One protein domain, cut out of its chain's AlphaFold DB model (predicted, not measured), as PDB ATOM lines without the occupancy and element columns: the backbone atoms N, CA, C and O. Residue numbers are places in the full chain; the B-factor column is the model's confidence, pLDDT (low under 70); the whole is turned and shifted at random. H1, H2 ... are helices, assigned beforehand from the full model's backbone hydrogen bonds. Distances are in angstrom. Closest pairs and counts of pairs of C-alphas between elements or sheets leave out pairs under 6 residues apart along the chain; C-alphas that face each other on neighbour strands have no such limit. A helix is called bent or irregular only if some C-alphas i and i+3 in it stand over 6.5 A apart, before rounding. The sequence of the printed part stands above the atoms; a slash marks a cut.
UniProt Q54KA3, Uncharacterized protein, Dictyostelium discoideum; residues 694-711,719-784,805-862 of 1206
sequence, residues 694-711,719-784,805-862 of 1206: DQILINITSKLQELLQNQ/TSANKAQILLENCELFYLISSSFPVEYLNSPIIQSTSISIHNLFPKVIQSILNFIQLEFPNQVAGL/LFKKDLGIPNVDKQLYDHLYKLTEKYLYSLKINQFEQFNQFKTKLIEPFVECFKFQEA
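What this domain is: This is residues 694 to 711, 719 to 784 and 805 to 862 of the 1206 residues of an uncharacterized protein of Dictyostelium discoideum (UniProt Q54KA3). Four long helices, H1, H2, H3 and H6, make an up-and-down bundle, each running against the one before it in the chain, with the hairpin of H2 and H3 between H1 and H6. A fifth long helix, H7, folds back along H6 on the side away from H1, and the short H8 turns in beside H7's last residues; the short H4 and H5 lie at one end of the bundle, and the loop of residues 741 to 757 lies at the other. The printed part has 142 residues, with eight named helices, H1 to H8 in that order along the chain, and no named strand; the class is all helix. The whole is compact, with a radius of gyration of the C-alphas of 15.5 A, and it spans 45 by 31 by 27 A.

Where its parts are: Find C-alpha 694 at (47.605, 13.539, 0.626); from there H1, residues 694 to 709, runs 23.4 A to C-alpha 709. After a cut, look for H2, residues 720 to 740, which begins at (23.568, 29.400, -2.975) and measures 30.8 A. H3, residues 758 to 776, measures 27.0 A; it is irregular, but only just, with C-alphas 760 and 763 6.6 A apart. H4, residues 778 to 781, comes before the second cut, and H5, residues 805 to 809, after it. H6, residues 815 to 837, is the longest helix by residues, with 23, and measures 32.8 A. H7, residues 839 to 855, measures 25.1 A; it has a kink of 28 degrees near residue 846 and is irregular, with C-alphas 844 and 847 7.1 A apart. H8, residues 859 to 862, ends at C-alpha 862, at (18.800, 5.160, 7.980).

How they stand to each other: Start with H1, which touches H3 at a shallow tilt of 28 degrees, the same way; the closest C-alphas, of Thr 701 and Val 765, are 6.4 A apart. H1 also touches H2, opposite ways at a shallow tilt of 28 degrees, closest at the C-alphas of Ile 700 and Asn 730, 6.2 A. H2 is the hub, touching four other helices. H2 and H3 form a helical hairpin, with the C-alphas of Ser 738 and Ile 758 closest at 7.5 A. H6 touches H3, opposite ways at 29 degrees, a shallow tilt, where the C-alphas of Ile 766 and Leu 823 come closest at 6.5 A. H6 touches H2 too, the same way at a shallow tilt of 33 degrees, only just short of steep, closest at the C-alphas of Tyr 735 and Leu 826, 6.6 A. H1 and H6 are apart. H6 and H7 form a helical hairpin at a shallow tilt of 13 degrees; of H6, residues 827 to 835 alone touch H7, and the closest C-alphas, of Leu 834 and Phe 842, are 5.2 A apart. H8 touches residues 850 to 854 of H7, closest at the C-alphas of Phe 853 and Ala 862, 5.6 A. H5 only just touches H2, at residue 721 alone, with 3 pairs of C-alphas within 8 A; those of Ala 721 and Phe 806 are closest at 5.8 A. H4 touches no helix. In H2, H5 and H6 every O i to N i+4 pair is within hydrogen-bond range, against 10 of 12 in H1, 13 of 15 in H3 and 7 of 13 in H7; H4 and H8 are too short for such a pair.

The domain as a whole: The two C-alphas farthest apart, of Ser 753 and Leu 784, are 48.4 A apart. Residues 712 to 718 are not printed, with 13.4 A from C-alpha 711 to C-alpha 719, nor are residues 785 to 804, with 22.5 A from C-alpha 784 to C-alpha 805. Of the links printed whole, H2 to H3 is long, with 17 residues. The mean pLDDT of the printed part is 76.1; look for values under 70 at residues 708 to 711, 719 to 721, 750 to 755, 778 to 784 and 805 to 813.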
ATOM      1  N   ASP A 694      47.905  13.346  -0.788       78.07
ATOM      2  CA  ASP A 694      47.605  13.539   0.626       78.07
ATOM      3  C   ASP A 694      47.205  14.974   1.011       78.07
ATOM      4  O   ASP A 694      46.295  15.177   1.816       78.07
ATOM      5  N   GLN A 695      47.866  15.978   0.428       80.31
ATOM      6  CA  GLN A 695      47.566  17.383   0.704       80.31
ATOM      7  C   GLN A 695      46.257  17.832   0.046       80.31
ATOM      8  O   GLN A 695      45.619  18.745   0.566       80.31
ATOM      9  N   ILE A 696      45.788  17.156  -1.016       80.59
ATOM     10  CA  ILE A 696      44.459  17.426  -1.585       80.59
ATOM     11  C   ILE A 696      43.382  17.197  -0.527       80.59
ATOM     12  O   ILE A 696      42.506  18.040  -0.378       80.59
ATOM     13  N   LEU A 697      43.441  16.103   0.240       78.57
ATOM     14  CA  LEU A 697      42.426  15.812   1.261       78.57
ATOM     15  C   LEU A 697      42.348  16.905   2.334       78.57
ATOM     16  O   LEU A 697      41.259  17.275   2.779       78.57
ATOM     17  N   ILE A 698      43.500  17.446   2.731       81.75
ATOM     18  CA  ILE A 698      43.588  18.535   3.710       81.75
ATOM     19  C   ILE A 698      43.035  19.833   3.101       81.75
ATOM     20  O   ILE A 698      42.247  20.531   3.748       81.75
ATOM     21  N   ASN A 699      43.374  20.125   1.845       81.76
ATOM     22  CA  ASN A 699      42.922  21.329   1.146       81.76
ATOM     23  C   ASN A 699      41.422  21.289   0.820       81.76
ATOM     24  O   ASN A 699      40.739  22.291   1.002       81.76
ATOM     25  N   ILE A 700      40.869  20.130   0.449       80.86
ATOM     26  CA  ILE A 700      39.420  19.939   0.294       80.86
ATOM     27  C   ILE A 700      38.719  20.209   1.626       80.86
ATOM     28  O   ILE A 700      37.772  20.989   1.683       80.86
ATOM     29  N   THR A 701      39.197  19.592   2.713       79.40
ATOM     30  CA  THR A 701      38.552  19.721   4.028       79.40
ATOM     31  C   THR A 701      38.582  21.167   4.532       79.40
ATOM     32  O   THR A 701      37.575  21.668   5.027       79.40
ATOM     33  N   SER A 702      39.716  21.857   4.383       82.58
ATOM     34  CA  SER A 702      39.844  23.269   4.767       82.58
ATOM     35  C   SER A 702      38.985  24.185   3.895       82.58
ATOM     36  O   SER A 702      38.327  25.072   4.437       82.58
ATOM     37  N   LYS A 703      38.893  23.934   2.580       78.87
ATOM     38  CA  LYS A 703      38.031  24.712   1.678       78.87
ATOM     39  C   LYS A 703      36.545  24.525   1.980       78.87
ATOM     40  O   LYS A 703      35.803  25.503   2.003       78.87
ATOM     41  N   LEU A 704      36.112  23.293   2.260       76.73
ATOM     42  CA  LEU A 704      34.741  22.997   2.687       76.73
ATOM     43  C   LEU A 704      34.385  23.712   3.993       76.73
ATOM     44  O   LEU A 704      33.305  24.290   4.110       76.73
ATOM     45  N   GLN A 705      35.313  23.730   4.949       78.87
ATOM     46  CA  GLN A 705      35.123  24.430   6.214       78.87
ATOM     47  C   GLN A 705      35.068  25.960   6.024       78.87
ATOM     48  O   GLN A 705      34.212  26.618   6.617       78.87
ATOM     49  N   GLU A 706      35.920  26.524   5.160       78.93
ATOM     50  CA  GLU A 706      35.944  27.958   4.825       78.93
ATOM     51  C   GLU A 706      34.629  28.426   4.177       78.93
ATOM     52  O   GLU A 706      34.133  29.511   4.486       78.93
ATOM     53  N   LEU A 707      34.032  27.597   3.312       71.76
ATOM     54  CA  LEU A 707      32.757  27.895   2.646       71.76
ATOM     55  C   LEU A 707      31.571  27.987   3.614       71.76
ATOM     56  O   LEU A 707      30.593  28.672   3.307       71.76
ATOM     57  N   LEU A 708      31.644  27.302   4.759       68.52
ATOM     58  CA  LEU A 708      30.550  27.215   5.727       68.52
ATOM     59  C   LEU A 708      30.725  28.138   6.938       68.52
ATOM     60  O   LEU A 708      29.725  28.595   7.485       68.52
ATOM     61  N   GLN A 709      31.959  28.433   7.363       68.40
ATOM     62  CA  GLN A 709      32.214  29.260   8.555       68.40
ATOM     63  C   GLN A 709      32.196  30.779   8.286       68.40
ATOM     64  O   GLN A 709      32.010  31.551   9.224       68.40
ATOM     65  N   ASN A 710      32.320  31.232   7.033       57.37
ATOM     66  CA  ASN A 710      32.437  32.660   6.708       57.37
ATOM     67  C   ASN A 710      31.087  33.315   6.318       57.37
ATOM     68  O   ASN A 710      30.746  33.437   5.143       57.37
ATOM     69  N   GLN A 711      30.331  33.803   7.310       50.14
ATOM     70  CA  GLN A 711      29.260  34.812   7.150       50.14
ATOM     71  C   GLN A 711      29.799  36.236   7.456       50.14
ATOM     72  O   GLN A 711      30.678  36.351   8.307       50.14
ATOM     73  N   THR A 719      26.073  32.923  -5.286       65.70
ATOM     74  CA  THR A 719      24.725  32.351  -5.204       65.70
ATOM     75  C   THR A 719      24.765  31.019  -4.439       65.70
ATOM     76  O   THR A 719      25.740  30.270  -4.536       65.70
ATOM     77  N   SER A 720      23.716  30.699  -3.671       67.63
ATOM     78  CA  SER A 720      23.568  29.400  -2.975       67.63
ATOM     79  C   SER A 720      23.792  28.215  -3.924       67.63
ATOM     80  O   SER A 720      24.422  27.224  -3.559       67.63
ATOM     81  N   ALA A 721      23.381  28.387  -5.182       67.13
ATOM     82  CA  ALA A 721      23.706  27.555  -6.336       67.13
ATOM     83  C   ALA A 721      25.207  27.212  -6.442       67.13
ATOM     84  O   ALA A 721      25.574  26.035  -6.400       67.13
ATOM     85  N   ASN A 722      26.087  28.213  -6.526       71.90
ATOM     86  CA  ASN A 722      27.530  27.980  -6.632       71.90
ATOM     87  C   ASN A 722      28.088  27.271  -5.391       71.90
ATOM     88  O   ASN A 722      28.951  26.410  -5.522       71.90
ATOM     89  N   LYS A 723      27.576  27.578  -4.190       76.30
ATOM     90  CA  LYS A 723      27.986  26.877  -2.962       76.30
ATOM     91  C   LYS A 723      27.629  25.391  -3.006       76.30
ATOM     92  O   LYS A 723      28.474  24.567  -2.669       76.30
ATOM     93  N   ALA A 724      26.422  25.049  -3.464       74.69
ATOM     94  CA  ALA A 724      25.979  23.663  -3.609       74.69
ATOM     95  C   ALA A 724      26.838  22.889  -4.618       74.69
ATOM     96  O   ALA A 724      27.265  21.773  -4.329       74.69
ATOM     97  N   GLN A 725      27.143  23.495  -5.771       78.57
ATOM     98  CA  GLN A 725      28.031  22.884  -6.762       78.57
ATOM     99  C   GLN A 725      29.435  22.661  -6.187       78.57
ATOM    100  O   GLN A 725      30.004  21.583  -6.350       78.57
ATOM    101  N   ILE A 726      29.975  23.654  -5.471       78.11
ATOM    102  CA  ILE A 726      31.295  23.534  -4.853       78.11
ATOM    103  C   ILE A 726      31.332  22.431  -3.797       78.11
ATOM    104  O   ILE A 726      32.318  21.698  -3.704       78.11
ATOM    105  N   LEU A 727      30.267  22.298  -3.011       82.27
ATOM    106  CA  LEU A 727      30.138  21.237  -2.022       82.27
ATOM    107  C   LEU A 727      30.085  19.859  -2.695       82.27
ATOM    108  O   LEU A 727      30.859  18.984  -2.319       82.27
ATOM    109  N   LEU A 728      29.240  19.686  -3.716       82.58
ATOM    110  CA  LEU A 728      29.097  18.424  -4.448       82.58
ATOM    111  C   LEU A 728      30.417  17.961  -5.077       82.58
ATOM    112  O   LEU A 728      30.828  16.828  -4.838       82.58
ATOM    113  N   GLU A 729      31.110  18.839  -5.815       81.76
ATOM    114  CA  GLU A 729      32.391  18.497  -6.456       81.76
ATOM    115  C   GLU A 729      33.454  18.102  -5.411       81.76
ATOM    116  O   GLU A 729      34.163  17.111  -5.577       81.76
ATOM    117  N   ASN A 730      33.544  18.829  -4.294       83.86
ATOM    118  CA  ASN A 730      34.504  18.521  -3.228       83.86
ATOM    119  C   ASN A 730      34.177  17.222  -2.476       83.86
ATOM    120  O   ASN A 730      35.090  16.473  -2.123       83.86
ATOM    121  N   CYS A 731      32.898  16.936  -2.223       83.94
ATOM    122  CA  CYS A 731      32.465  15.697  -1.578       83.94
ATOM    123  C   CYS A 731      32.709  14.477  -2.468       83.94
ATOM    124  O   CYS A 731      33.156  13.443  -1.970       83.94
ATOM    125  N   GLU A 732      32.466  14.604  -3.772       85.30
ATOM    126  CA  GLU A 732      32.753  13.554  -4.749       85.30
ATOM    127  C   GLU A 732      34.258  13.260  -4.811       85.30
ATOM    128  O   GLU A 732      34.665  12.104  -4.703       85.30
ATOM    129  N   LEU A 733      35.097  14.303  -4.875       84.33
ATOM    130  CA  LEU A 733      36.557  14.168  -4.834       84.33
ATOM    131  C   LEU A 733      37.049  13.530  -3.529       84.33
ATOM    132  O   LEU A 733      37.898  12.638  -3.561       84.33
ATOM    133  N   PHE A 734      36.515  13.953  -2.378       86.36
ATOM    134  CA  PHE A 734      36.875  13.370  -1.085       86.36
ATOM    135  C   PHE A 734      36.482  11.891  -1.018       86.36
ATOM    136  O   PHE A 734      37.284  11.057  -0.593       86.36
ATOM    137  N   TYR A 735      35.271  11.546  -1.473       86.31
ATOM    138  CA  TYR A 735      34.820  10.161  -1.530       86.31
ATOM    139  C   TYR A 735      35.712   9.331  -2.452       86.31
ATOM    140  O   TYR A 735      36.198   8.293  -2.011       86.31
ATOM    141  N   LEU A 736      35.999   9.808  -3.668       85.57
ATOM    142  CA  LEU A 736      36.859   9.130  -4.637       85.57
ATOM    143  C   LEU A 736      38.236   8.828  -4.038       85.57
ATOM    144  O   LEU A 736      38.643   7.670  -4.011       85.57
ATOM    145  N   ILE A 737      38.903   9.831  -3.458       83.08
ATOM    146  CA  ILE A 737      40.211   9.635  -2.821       83.08
ATOM    147  C   ILE A 737      40.093   8.658  -1.656       83.08
ATOM    148  O   ILE A 737      40.869   7.710  -1.564       83.08
ATOM    149  N   SER A 738      39.114   8.853  -0.768       84.17
ATOM    150  CA  SER A 738      38.931   7.974   0.384       84.17
ATOM    151  C   SER A 738      38.644   6.537  -0.048       84.17
ATOM    152  O   SER A 738      39.101   5.618   0.622       84.17
ATOM    153  N   SER A 739      37.932   6.321  -1.165       84.48
ATOM    154  CA  SER A 739      37.534   5.017  -1.706       84.48
ATOM    155  C   SER A 739      38.740   4.146  -2.066       84.48
ATOM    156  O   SER A 739      38.725   2.960  -1.740       84.48
ATOM    157  N   SER A 740      39.816   4.752  -2.581       82.33
ATOM    158  CA  SER A 740      41.056   4.058  -2.939       82.33
ATOM    159  C   SER A 740      41.831   3.543  -1.711       82.33
ATOM    160  O   SER A 740      42.621   2.605  -1.836       82.33
ATOM    161  N   PHE A 741      41.617   4.123  -0.521       81.59
ATOM    162  CA  PHE A 741      42.227   3.652   0.727       81.59
ATOM    163  C   PHE A 741      41.396   2.518   1.361       81.59
ATOM    164  O   PHE A 741      40.199   2.706   1.631       81.59
ATOM    165  N   PRO A 742      42.014   1.357   1.660       80.71
ATOM    166  CA  PRO A 742      41.392   0.323   2.478       80.71
ATOM    167  C   PRO A 742      41.072   0.855   3.878       80.71
ATOM    168  O   PRO A 742      41.769   1.731   4.400       80.71
ATOM    169  N   VAL A 743      40.007   0.330   4.483       76.72
ATOM    170  CA  VAL A 743      39.436   0.841   5.741       76.72
ATOM    171  C   VAL A 743      40.447   0.773   6.893       76.72
ATOM    172  O   VAL A 743      40.489   1.665   7.742       76.72
ATOM    173  N   GLU A 744      41.328  -0.226   6.872       75.60
ATOM    174  CA  GLU A 744      42.384  -0.440   7.864       75.60
ATOM    175  C   GLU A 744      43.426   0.691   7.864       75.60
ATOM    176  O   GLU A 744      44.033   0.991   8.890       75.60
ATOM    177  N   TYR A 745      43.625   1.369   6.727       74.89
ATOM    178  CA  TYR A 745      44.629   2.427   6.588       74.89
ATOM    179  C   TYR A 745      44.099   3.828   6.902       74.89
ATOM    180  O   TYR A 745      44.895   4.766   6.992       74.89
ATOM    181  N   LEU A 746      42.791   3.997   7.120       76.22
ATOM    182  CA  LEU A 746      42.181   5.315   7.335       76.22
ATOM    183  C   LEU A 746      42.647   6.001   8.629       76.22
ATOM    184  O   LEU A 746      42.700   7.231   8.670       76.22
ATOM    185  N   ASN A 747      43.030   5.229   9.654       73.57
ATOM    186  CA  ASN A 747      43.562   5.756  10.919       73.57
ATOM    187  C   ASN A 747      45.050   6.094  10.863       73.57
ATOM    188  O   ASN A 747      45.562   6.782  11.746       73.57
ATOM    189  N   SER A 748      45.754   5.624   9.837       71.10
ATOM    190  CA  SER A 748      47.177   5.886   9.710       71.10
ATOM    191  C   SER A 748      47.418   7.352   9.305       71.10
ATOM    192  O   SER A 748      46.624   7.912   8.541       71.10
ATOM    193  N   PRO A 749      48.489   8.003   9.800       70.88
ATOM    194  CA  PRO A 749      48.787   9.381   9.433       70.88
ATOM    195  C   PRO A 749      49.003   9.473   7.924       70.88
ATOM    196  O   PRO A 749      49.702   8.636   7.331       70.88
ATOM    197  N   ILE A 750      48.356  10.468   7.320       67.24
ATOM    198  CA  ILE A 750      48.407  10.730   5.884       67.24
ATOM    199  C   ILE A 750      49.832  11.188   5.537       67.24
ATOM    200  O   ILE A 750      50.552  10.522   4.799       67.24
ATOM    201  N   ILE A 751      50.276  12.274   6.174       65.83
ATOM    202  CA  ILE A 751      51.630  12.815   6.038       65.83
ATOM    203  C   ILE A 751      52.437  12.359   7.253       65.83
ATOM    204  O   ILE A 751      52.013  12.583   8.383       65.83
ATOM    205  N   GLN A 752      53.614  11.761   7.037       62.67
ATOM    206  CA  GLN A 752      54.481  11.249   8.114       62.67
ATOM    207  C   GLN A 752      54.837  12.303   9.181       62.67
ATOM    208  O   GLN A 752      55.150  11.941  10.309       62.67
ATOM    209  N   SER A 753      54.769  13.594   8.842       59.22
ATOM    210  CA  SER A 753      55.040  14.715   9.747       59.22
ATOM    211  C   SER A 753      53.814  15.246  10.501       59.22
ATOM    212  O   SER A 753      53.969  16.106  11.363       59.22
ATOM    213  N   THR A 754      52.600  14.766  10.210       63.22
ATOM    214  CA  THR A 754      51.361  15.284  10.813       63.22
ATOM    215  C   THR A 754      50.554  14.175  11.484       63.22
ATOM    216  O   THR A 754      50.441  13.073  10.955       63.22
ATOM    217  N   SER A 755      49.906  14.481  12.608       67.31
ATOM    218  CA  SER A 755      48.961  13.579  13.290       67.31
ATOM    219  C   SER A 755      47.594  13.469  12.590       67.31
ATOM    220  O   SER A 755      46.647  12.906  13.143       67.31
ATOM    221  N   ILE A 756      47.459  14.018  11.378       75.63
ATOM    222  CA  ILE A 756      46.204  14.049  10.628       75.63
ATOM    223  C   ILE A 756      46.053  12.727   9.866       75.63
ATOM    224  O   ILE A 756      46.820  12.422   8.950       75.63
ATOM    225  N   SER A 757      45.052  11.941  10.251       78.93
ATOM    226  CA  SER A 757      44.595  10.746   9.540       78.93
ATOM    227  C   SER A 757      43.338  11.062   8.718       78.93
ATOM    228  O   SER A 757      42.646  12.045   8.995       78.93
ATOM    229  N   ILE A 758      43.009  10.227   7.726       77.62
ATOM    230  CA  ILE A 758      41.767  10.391   6.941       77.62
ATOM    231  C   ILE A 758      40.555  10.258   7.872       77.62
ATOM    232  O   ILE A 758      39.596  11.020   7.761       77.62
ATOM    233  N   HIS A 759      40.644   9.360   8.857       80.25
ATOM    234  CA  HIS A 759      39.650   9.192   9.915       80.25
ATOM    235  C   HIS A 759      39.318  10.503  10.644       80.25
ATOM    236  O   HIS A 759      38.153  10.775  10.908       80.25
ATOM    237  N   ASN A 760      40.308  11.366  10.903       83.14
ATOM    238  CA  ASN A 760      40.081  12.655  11.569       83.14
ATOM    239  C   ASN A 760      39.434  13.713  10.653       83.14
ATOM    240  O   ASN A 760      38.923  14.723  11.144       83.14
ATOM    241  N   LEU A 761      39.464  13.511   9.331       83.11
ATOM    242  CA  LEU A 761      38.852  14.411   8.350       83.11
ATOM    243  C   LEU A 761      37.379  14.059   8.080       83.11
ATOM    244  O   LEU A 761      36.583  14.974   7.874       83.11
ATOM    245  N   PHE A 762      36.994  12.777   8.152       85.83
ATOM    246  CA  PHE A 762      35.613  12.320   7.921       85.83
ATOM    247  C   PHE A 762      34.558  13.100   8.730       85.83
ATOM    248  O   PHE A 762      33.648  13.647   8.104       85.83
ATOM    249  N   PRO A 763      34.673  13.248  10.069       84.23
ATOM    250  CA  PRO A 763      33.695  14.001  10.857       84.23
ATOM    251  C   PRO A 763      33.533  15.448  10.398       84.23
ATOM    252  O   PRO A 763      32.425  15.972  10.398       84.23
ATOM    253  N   LYS A 764      34.624  16.099   9.970       84.73
ATOM    254  CA  LYS A 764      34.587  17.494   9.509       84.73
ATOM    255  C   LYS A 764      33.827  17.628   8.195       84.73
ATOM    256  O   LYS A 764      33.046  18.564   8.041       84.73
ATOM    257  N   VAL A 765      34.032  16.693   7.266       85.20
ATOM    258  CA  VAL A 765      33.323  16.668   5.978       85.20
ATOM    259  C   VAL A 765      31.849  16.317   6.181       85.20
ATOM    260  O   VAL A 765      30.991  17.027   5.665       85.20
ATOM    261  N   ILE A 766      31.543  15.295   6.989       85.57
ATOM    262  CA  ILE A 766      30.163  14.908   7.326       85.57
ATOM    263  C   ILE A 766      29.432  16.087   7.975       85.57
ATOM    264  O   ILE A 766      28.369  16.477   7.498       85.57
ATOM    265  N   GLN A 767      30.029  16.730   8.984       84.86
ATOM    266  CA  GLN A 767      29.427  17.895   9.636       84.86
ATOM    267  C   GLN A 767      29.238  19.068   8.668       84.86
ATOM    268  O   GLN A 767      28.249  19.787   8.762       84.86
ATOM    269  N   SER A 768      30.159  19.260   7.721       82.92
ATOM    270  CA  SER A 768      30.042  20.304   6.699       82.92
ATOM    271  C   SER A 768      28.823  20.075   5.798       82.92
ATOM    272  O   SER A 768      28.039  20.996   5.572       82.92
ATOM    273  N   ILE A 769      28.617  18.836   5.342       84.36
ATOM    274  CA  ILE A 769      27.442  18.457   4.545       84.36
ATOM    275  C   ILE A 769      26.162  18.619   5.373       84.36
ATOM    276  O   ILE A 769      25.204  19.218   4.893       84.36
ATOM    277  N   LEU A 770      26.154  18.149   6.624       82.62
ATOM    278  CA  LEU A 770      24.999  18.260   7.519       82.62
ATOM    279  C   LEU A 770      24.614  19.713   7.795       82.62
ATOM    280  O   LEU A 770      23.449  20.068   7.657       82.62
ATOM    281  N   ASN A 771      25.592  20.566   8.104       82.87
ATOM    282  CA  ASN A 771      25.363  21.990   8.320       82.87
ATOM    283  C   ASN A 771      24.802  22.655   7.060       82.87
ATOM    284  O   ASN A 771      23.881  23.459   7.155       82.87
ATOM    285  N   PHE A 772      25.327  22.317   5.876       82.23
ATOM    286  CA  PHE A 772      24.787  22.830   4.617       82.23
ATOM    287  C   PHE A 772      23.339  22.382   4.403       82.23
ATOM    288  O   PHE A 772      22.490  23.203   4.060       82.23
ATOM    289  N   ILE A 773      23.044  21.100   4.651       80.61
ATOM    290  CA  ILE A 773      21.694  20.552   4.507       80.61
ATOM    291  C   ILE A 773      20.720  21.257   5.460       80.61
ATOM    292  O   ILE A 773      19.658  21.706   5.031       80.61
ATOM    293  N   GLN A 774      21.101  21.419   6.728       76.80
ATOM    294  CA  GLN A 774      20.287  22.089   7.742       76.80
ATOM    295  C   GLN A 774      20.076  23.585   7.444       76.80
ATOM    296  O   GLN A 774      18.991  24.101   7.699       76.80
ATOM    297  N   LEU A 775      21.077  24.284   6.890       76.35
ATOM    298  CA  LEU A 775      21.003  25.721   6.585       76.35
ATOM    299  C   LEU A 775      20.216  26.041   5.306       76.35
ATOM    300  O   LEU A 775      19.454  27.005   5.293       76.35
ATOM    301  N   GLU A 776      20.399  25.265   4.233       72.67
ATOM    302  CA  GLU A 776      19.809  25.550   2.912       72.67
ATOM    303  C   GLU A 776      18.498  24.781   2.654       72.67
ATOM    304  O   GLU A 776      17.660  25.226   1.862       72.67
ATOM    305  N   PHE A 777      18.261  23.669   3.368       70.78
ATOM    306  CA  PHE A 777      17.006  22.903   3.329       70.78
ATOM    307  C   PHE A 777      16.264  22.832   4.691       70.78
ATOM    308  O   PHE A 777      15.696  21.785   5.017       70.78
ATOM    309  N   PRO A 778      16.167  23.927   5.482       59.39
ATOM    310  CA  PRO A 778      15.631  23.895   6.852       59.39
ATOM    311  C   PRO A 778      14.154  23.472   6.922       59.39
ATOM    312  O   PRO A 778      13.683  22.969   7.942       59.39
ATOM    313  N   ASN A 779      13.403  23.637   5.829       52.79
ATOM    314  CA  ASN A 779      11.945  23.516   5.828       52.79
ATOM    315  C   ASN A 779      11.393  22.122   5.485       52.79
ATOM    316  O   ASN A 779      10.178  21.951   5.561       52.79
ATOM    317  N   GLN A 780      12.229  21.119   5.177       53.46
ATOM    318  CA  GLN A 780      11.764  19.725   5.272       53.46
ATOM    319  C   GLN A 780      11.697  19.279   6.739       53.46
ATOM    320  O   GLN A 780      10.756  18.585   7.100       53.46
ATOM    321  N   VAL A 781      12.613  19.762   7.590       47.79
ATOM    322  CA  VAL A 781      12.766  19.354   9.000       47.79
ATOM    323  C   VAL A 781      11.925  20.214   9.960       47.79
ATOM    324  O   VAL A 781      11.257  19.686  10.847       47.79
ATOM    325  N   ALA A 782      11.865  21.536   9.756       46.73
ATOM    326  CA  ALA A 782      11.178  22.459  10.671       46.73
ATOM    327  C   ALA A 782       9.661  22.609  10.424       46.73
ATOM    328  O   ALA A 782       8.922  22.985  11.333       46.73
ATOM    329  N   GLY A 783       9.170  22.292   9.217       48.70
ATOM    330  CA  GLY A 783       7.742  22.387   8.874       48.70
ATOM    331  C   GLY A 783       6.873  21.264   9.455       48.70
ATOM    332  O   GLY A 783       5.672  21.454   9.626       48.70
ATOM    333  N   LEU A 784       7.473  20.113   9.790       44.85
ATOM    334  CA  LEU A 784       6.780  18.949  10.362       44.85
ATOM    335  C   LEU A 784       6.913  18.828  11.892       44.85
ATOM    336  O   LEU A 784       6.088  18.161  12.512       44.85
ATOM    337  N   LEU A 805      15.036  27.325  -7.570       52.45
ATOM    338  CA  LEU A 805      16.246  28.088  -7.906       52.45
ATOM    339  C   LEU A 805      17.389  27.170  -8.375       52.45
ATOM    340  O   LEU A 805      17.947  27.406  -9.443       52.45
ATOM    341  N   PHE A 806      17.683  26.071  -7.666       57.10
ATOM    342  CA  PHE A 806      18.747  25.135  -8.073       57.10
ATOM    343  C   PHE A 806      18.470  24.466  -9.428       57.10
ATOM    344  O   PHE A 806      19.377  24.321 -10.250       57.10
ATOM    345  N   LYS A 807      17.208  24.093  -9.689       56.79
ATOM    346  CA  LYS A 807      16.815  23.456 -10.953       56.79
ATOM    347  C   LYS A 807      16.856  24.435 -12.131       56.79
ATOM    348  O   LYS A 807      17.206  24.025 -13.236       56.79
ATOM    349  N   LYS A 808      16.489  25.702 -11.906       55.54
ATOM    350  CA  LYS A 808      16.406  26.725 -12.956       55.54
ATOM    351  C   LYS A 808      17.766  27.332 -13.310       55.54
ATOM    352  O   LYS A 808      18.023  27.528 -14.494       55.54
ATOM    353  N   ASP A 809      18.623  27.586 -12.324       57.25
ATOM    354  CA  ASP A 809      19.826  28.402 -12.539       57.25
ATOM    355  C   ASP A 809      21.092  27.587 -12.859       57.25
ATOM    356  O   ASP A 809      22.009  28.120 -13.478       57.25
ATOM    357  N   LEU A 810      21.157  26.300 -12.485       56.37
ATOM    358  CA  LEU A 810      22.352  25.461 -12.699       56.37
ATOM    359  C   LEU A 810      22.123  24.190 -13.526       56.37
ATOM    360  O   LEU A 810      23.087  23.522 -13.889       56.37
ATOM    361  N   GLY A 811      20.872  23.819 -13.810       60.02
ATOM    362  CA  GLY A 811      20.576  22.594 -14.559       60.02
ATOM    363  C   GLY A 811      21.004  21.298 -13.856       60.02
ATOM    364  O   GLY A 811      21.132  20.276 -14.524       60.02
ATOM    365  N   ILE A 812      21.215  21.313 -12.530       63.88
ATOM    366  CA  ILE A 812      21.504  20.113 -11.731       63.88
ATOM    367  C   ILE A 812      20.179  19.601 -11.137       63.88
ATOM    368  O   ILE A 812      19.706  20.140 -10.133       63.88
ATOM    369  N   PRO A 813      19.514  18.599 -11.742       64.79
ATOM    370  CA  PRO A 813      18.358  17.969 -11.118       64.79
ATOM    371  C   PRO A 813      18.796  17.160  -9.887       64.79
ATOM    372  O   PRO A 813      19.800  16.455  -9.929       64.79
ATOM    373  N   ASN A 814      17.996  17.200  -8.819       73.27
ATOM    374  CA  ASN A 814      18.143  16.354  -7.625       73.27
ATOM    375  C   ASN A 814      19.438  16.574  -6.809       73.27
ATOM    376  O   ASN A 814      20.046  15.612  -6.335       73.27
ATOM    377  N   VAL A 815      19.861  17.836  -6.637       75.91
ATOM    378  CA  VAL A 815      20.992  18.224  -5.759       75.91
ATOM    379  C   VAL A 815      20.838  17.641  -4.351       75.91
ATOM    380  O   VAL A 815      21.807  17.165  -3.767       75.91
ATOM    381  N   ASP A 816      19.613  17.633  -3.827       75.83
ATOM    382  CA  ASP A 816      19.262  17.030  -2.545       75.83
ATOM    383  C   ASP A 816      19.619  15.539  -2.517       75.83
ATOM    384  O   ASP A 816      20.384  15.105  -1.657       75.83
ATOM    385  N   LYS A 817      19.143  14.763  -3.498       83.00
ATOM    386  CA  LYS A 817      19.433  13.328  -3.603       83.00
ATOM    387  C   LYS A 817      20.936  13.070  -3.690       83.00
ATOM    388  O   LYS A 817      21.439  12.212  -2.979       83.00
ATOM    389  N   GLN A 818      21.657  13.844  -4.501       82.89
ATOM    390  CA  GLN A 818      23.106  13.691  -4.627       82.89
ATOM    391  C   GLN A 818      23.835  13.983  -3.310       82.89
ATOM    392  O   GLN A 818      24.738  13.233  -2.948       82.89
ATOM    393  N   LEU A 819      23.458  15.032  -2.574       84.30
ATOM    394  CA  LEU A 819      24.066  15.336  -1.274       84.30
ATOM    395  C   LEU A 819      23.805  14.221  -0.253       84.30
ATOM    396  O   LEU A 819      24.743  13.801   0.426       84.30
ATOM    397  N   TYR A 820      22.577  13.699  -0.184       84.61
ATOM    398  CA  TYR A 820      22.246  12.571   0.695       84.61
ATOM    399  C   TYR A 820      22.965  11.279   0.290       84.61
ATOM    400  O   TYR A 820      23.459  10.574   1.167       84.61
ATOM    401  N   ASP A 821      23.109  10.998  -1.008       86.04
ATOM    402  CA  ASP A 821      23.856   9.837  -1.506       86.04
ATOM    403  C   ASP A 821      25.343   9.919  -1.113       86.04
ATOM    404  O   ASP A 821      25.944   8.922  -0.703       86.04
ATOM    405  N   HIS A 822      25.958  11.107  -1.201       84.86
ATOM    406  CA  HIS A 822      27.340  11.315  -0.752       84.86
ATOM    407  C   HIS A 822      27.465  11.206   0.768       84.86
ATOM    408  O   HIS A 822      28.390  10.554   1.255       84.86
ATOM    409  N   LEU A 823      26.531  11.796   1.517       87.26
ATOM    410  CA  LEU A 823      26.484  11.685   2.971       87.26
ATOM    411  C   LEU A 823      26.365  10.217   3.405       87.26
ATOM    412  O   LEU A 823      27.113   9.785   4.276       87.26
ATOM    413  N   TYR A 824      25.487   9.437   2.766       88.52
ATOM    414  CA  TYR A 824      25.312   8.005   3.023       88.52
ATOM    415  C   TYR A 824      26.622   7.243   2.826       88.52
ATOM    416  O   TYR A 824      27.098   6.577   3.743       88.52
ATOM    417  N   LYS A 825      27.252   7.406   1.659       87.81
ATOM    418  CA  LYS A 825      28.499   6.712   1.309       87.81
ATOM    419  C   LYS A 825      29.662   7.075   2.237       87.81
ATOM    420  O   LYS A 825      30.465   6.209   2.593       87.81
ATOM    421  N   LEU A 826      29.775   8.348   2.621       86.56
ATOM    422  CA  LEU A 826      30.808   8.814   3.549       86.56
ATOM    423  C   LEU A 826      30.571   8.279   4.964       86.56
ATOM    424  O   LEU A 826      31.518   7.804   5.593       86.56
ATOM    425  N   THR A 827      29.327   8.308   5.442       85.72
ATOM    426  CA  THR A 827      28.953   7.790   6.764       85.72
ATOM    427  C   THR A 827      29.133   6.276   6.848       85.72
ATOM    428  O   THR A 827      29.725   5.801   7.812       85.72
ATOM    429  N   GLU A 828      28.721   5.517   5.827       87.90
ATOM    430  CA  GLU A 828      28.929   4.064   5.744       87.90
ATOM    431  C   GLU A 828      30.422   3.724   5.861       87.90
ATOM    432  O   GLU A 828      30.830   2.941   6.725       87.90
ATOM    433  N   LYS A 829      31.272   4.381   5.058       84.73
ATOM    434  CA  LYS A 829      32.722   4.155   5.091       84.73
ATOM    435  C   LYS A 829      33.350   4.560   6.429       84.73
ATOM    436  O   LYS A 829      34.233   3.855   6.928       84.73
ATOM    437  N   TYR A 830      32.889   5.655   7.032       85.98
ATOM    438  CA  TYR A 830      33.365   6.097   8.340       85.98
ATOM    439  C   TYR A 830      32.963   5.126   9.461       85.98
ATOM    440  O   TYR A 830      33.808   4.752  10.275       85.98
ATOM    441  N   LEU A 831      31.724   4.628   9.466       83.93
ATOM    442  CA  LEU A 831      31.253   3.633  10.433       83.93
ATOM    443  C   LEU A 831      32.014   2.307  10.316       83.93
ATOM    444  O   LEU A 831      32.390   1.735  11.340       83.93
ATOM    445  N   TYR A 832      32.334   1.852   9.098       84.51
ATOM    446  CA  TYR A 832      33.235   0.709   8.906       84.51
ATOM    447  C   TYR A 832      34.622   0.963   9.509       84.51
ATOM    448  O   TYR A 832      35.178   0.077  10.162       84.51
ATOM    449  N   SER A 833      35.164   2.173   9.348       81.78
ATOM    450  CA  SER A 833      36.466   2.538   9.921       81.78
ATOM    451  C   SER A 833      36.462   2.557  11.451       81.78
ATOM    452  O   SER A 833      37.384   2.027  12.072       81.78
ATOM    453  N   LEU A 834      35.386   3.059  12.061       81.55
ATOM    454  CA  LEU A 834      35.194   3.048  13.509       81.55
ATOM    455  C   LEU A 834      35.029   1.622  14.045       81.55
ATOM    456  O   LEU A 834      35.640   1.280  15.056       81.55
ATOM    457  N   LYS A 835      34.260   0.769  13.354       82.59
ATOM    458  CA  LYS A 835      34.026  -0.628  13.754       82.59
ATOM    459  C   LYS A 835      35.327  -1.431  13.842       82.59
ATOM    460  O   LYS A 835      35.465  -2.245  14.750       82.59
ATOM    461  N   ILE A 836      36.261  -1.205  12.915       80.89
ATOM    462  CA  ILE A 836      37.546  -1.919  12.868       80.89
ATOM    463  C   ILE A 836      38.560  -1.305  13.837       80.89
ATOM    464  O   ILE A 836      39.215  -2.035  14.575       80.89
ATOM    465  N   ASN A 837      38.697   0.023  13.847       74.53
ATOM    466  CA  ASN A 837      39.826   0.665  14.516       74.53
ATOM    467  C   ASN A 837      39.523   1.147  15.947       74.53
ATOM    468  O   ASN A 837      40.444   1.231  16.759       74.53
ATOM    469  N   GLN A 838      38.274   1.515  16.263       78.65
ATOM    470  CA  GLN A 838      37.884   2.151  17.533       78.65
ATOM    471  C   GLN A 838      36.483   1.702  17.987       78.65
ATOM    472  O   GLN A 838      35.531   2.484  18.025       78.65
ATOM    473  N   PHE A 839      36.360   0.430  18.375       78.19
ATOM    474  CA  PHE A 839      35.077  -0.195  18.727       78.19
ATOM    475  C   PHE A 839      34.310   0.506  19.872       78.19
ATOM    476  O   PHE A 839      33.080   0.549  19.867       78.19
ATOM    477  N   GLU A 840      35.008   1.096  20.847       76.67
ATOM    478  CA  GLU A 840      34.360   1.844  21.937       76.67
ATOM    479  C   GLU A 840      33.676   3.120  21.435       76.67
ATOM    480  O   GLU A 840      32.520   3.384  21.769       76.67
ATOM    481  N   GLN A 841      34.362   3.881  20.575       77.25
ATOM    482  CA  GLN A 841      33.806   5.084  19.955       77.25
ATOM    483  C   GLN A 841      32.683   4.728  18.980       77.25
ATOM    484  O   GLN A 841      31.667   5.420  18.940       77.25
ATOM    485  N   PHE A 842      32.813   3.614  18.254       81.32
ATOM    486  CA  PHE A 842      31.767   3.106  17.369       81.32
ATOM    487  C   PHE A 842      30.418   2.970  18.092       81.32
ATOM    488  O   PHE A 842      29.417   3.494  17.609       81.32
ATOM    489  N   ASN A 843      30.379   2.360  19.281       75.82
ATOM    490  CA  ASN A 843      29.122   2.190  20.020       75.82
ATOM    491  C   ASN A 843      28.514   3.511  20.521       75.82
ATOM    492  O   ASN A 843      27.296   3.597  20.648       75.82
ATOM    493  N   GLN A 844      29.335   4.531  20.785       78.09
ATOM    494  CA  GLN A 844      28.867   5.847  21.240       78.09
ATOM    495  C   GLN A 844      28.397   6.743  20.087       78.09
ATOM    496  O   GLN A 844      27.453   7.516  20.247       78.09
ATOM    497  N   PHE A 845      29.074   6.674  18.937       78.65
ATOM    498  CA  PHE A 845      28.833   7.573  17.808       78.65
ATOM    499  C   PHE A 845      27.934   6.981  16.726       78.65
ATOM    500  O   PHE A 845      27.389   7.766  15.956       78.65
ATOM    501  N   LYS A 846      27.733   5.653  16.655       83.52
ATOM    502  CA  LYS A 846      26.909   5.041  15.594       83.52
ATOM    503  C   LYS A 846      25.519   5.671  15.503       83.52
ATOM    504  O   LYS A 846      25.129   6.096  14.424       83.52
ATOM    505  N   THR A 847      24.842   5.849  16.638       79.10
ATOM    506  CA  THR A 847      23.505   6.451  16.676       79.10
ATOM    507  C   THR A 847      23.554   7.924  16.284       79.10
ATOM    508  O   THR A 847      22.781   8.347  15.436       79.10
ATOM    509  N   LYS A 848      24.532   8.687  16.792       82.20
ATOM    510  CA  LYS A 848      24.702  10.116  16.467       82.20
ATOM    511  C   LYS A 848      25.038  10.381  14.997       82.20
ATOM    512  O   LYS A 848      24.725  11.444  14.482       82.20
ATOM    513  N   LEU A 849      25.718   9.450  14.327       81.51
ATOM    514  CA  LEU A 849      26.085   9.580  12.914       81.51
ATOM    515  C   LEU A 849      24.930   9.219  11.975       81.51
ATOM    516  O   LEU A 849      24.886   9.729  10.857       81.51
ATOM    517  N   ILE A 850      24.013   8.347  12.411       83.22
ATOM    518  CA  ILE A 850      22.847   7.941  11.616       83.22
ATOM    519  C   ILE A 850      21.630   8.844  11.901       83.22
ATOM    520  O   ILE A 850      20.821   9.080  11.005       83.22
ATOM    521  N   GLU A 851      21.533   9.415  13.103       80.27
ATOM    522  CA  GLU A 851      20.477  10.346  13.534       80.27
ATOM    523  C   GLU A 851      20.139  11.454  12.514       80.27
ATOM    524  O   GLU A 851      18.951  11.640  12.243       80.27
ATOM    525  N   PRO A 852      21.102  12.102  11.827       79.67
ATOM    526  CA  PRO A 852      20.781  13.126  10.837       79.67
ATOM    527  C   PRO A 852      19.940  12.627   9.653       79.67
ATOM    528  O   PRO A 852      19.151  13.389   9.100       79.67
ATOM    529  N   PHE A 853      20.055  11.352   9.259       80.68
ATOM    530  CA  PHE A 853      19.193  10.777   8.216       80.68
ATOM    531  C   PHE A 853      17.747  10.632   8.698       80.68
ATOM    532  O   PHE A 853      16.816  10.785   7.906       80.68
ATOM    533  N   VAL A 854      17.561  10.370   9.995       78.34
ATOM    534  CA  VAL A 854      16.244  10.298  10.634       78.34
ATOM    535  C   VAL A 854      15.618  11.691  10.706       78.34
ATOM    536  O   VAL A 854      14.468  11.854  10.308       78.34
ATOM    537  N   GLU A 855      16.390  12.700  11.122       75.91
ATOM    538  CA  GLU A 855      15.951  14.103  11.155       75.91
ATOM    539  C   GLU A 855      15.596  14.635   9.760       75.91
ATOM    540  O   GLU A 855      14.625  15.371   9.599       75.91
ATOM    541  N   CYS A 856      16.344  14.223   8.733       72.39
ATOM    542  CA  CYS A 856      16.120  14.611   7.340       72.39
ATOM    543  C   CYS A 856      15.070  13.752   6.605       72.39
ATOM    544  O   CYS A 856      14.938  13.861   5.384       72.39
ATOM    545  N   PHE A 857      14.338  12.881   7.312       73.88
ATOM    546  CA  PHE A 857      13.285  12.013   6.761       73.88
ATOM    547  C   PHE A 857      13.738  11.037   5.653       73.88
ATOM    548  O   PHE A 857      12.936  10.580   4.836       73.88
ATOM    549  N   LYS A 858      15.022  10.660   5.634       78.38
ATOM    550  CA  LYS A 858      15.599   9.643   4.737       78.38
ATOM    551  C   LYS A 858      15.638   8.281   5.430       78.38
ATOM    552  O   LYS A 858      16.687   7.747   5.792       78.38
ATOM    553  N   PHE A 859      14.444   7.746   5.689       79.90
ATOM    554  CA  PHE A 859      14.272   6.553   6.520       79.90
ATOM    555  C   PHE A 859      14.874   5.286   5.909       79.90
ATOM    556  O   PHE A 859      15.404   4.463   6.648       79.90
ATOM    557  N   GLN A 860      14.823   5.114   4.586       80.56
ATOM    558  CA  GLN A 860      15.324   3.900   3.934       80.56
ATOM    559  C   GLN A 860      16.843   3.762   4.101       80.56
ATOM    560  O   GLN A 860      17.365   2.685   4.402       80.56
ATOM    561  N   GLU A 861      17.550   4.874   3.951       80.79
ATOM    562  CA  GLU A 861      18.985   5.006   4.141       80.79
ATOM    563  C   GLU A 861      19.360   4.771   5.611       80.79
ATOM    564  O   GLU A 861      20.254   3.973   5.900       80.79
ATOM    565  N   ALA A 862      18.615   5.375   6.546       82.18
ATOM    566  CA  ALA A 862      18.800   5.160   7.980       82.18
ATOM    567  C   ALA A 862      18.581   3.692   8.388       82.18
ATOM    568  O   ALA A 862      19.384   3.137   9.135       82.18
TER     569      ALA A 862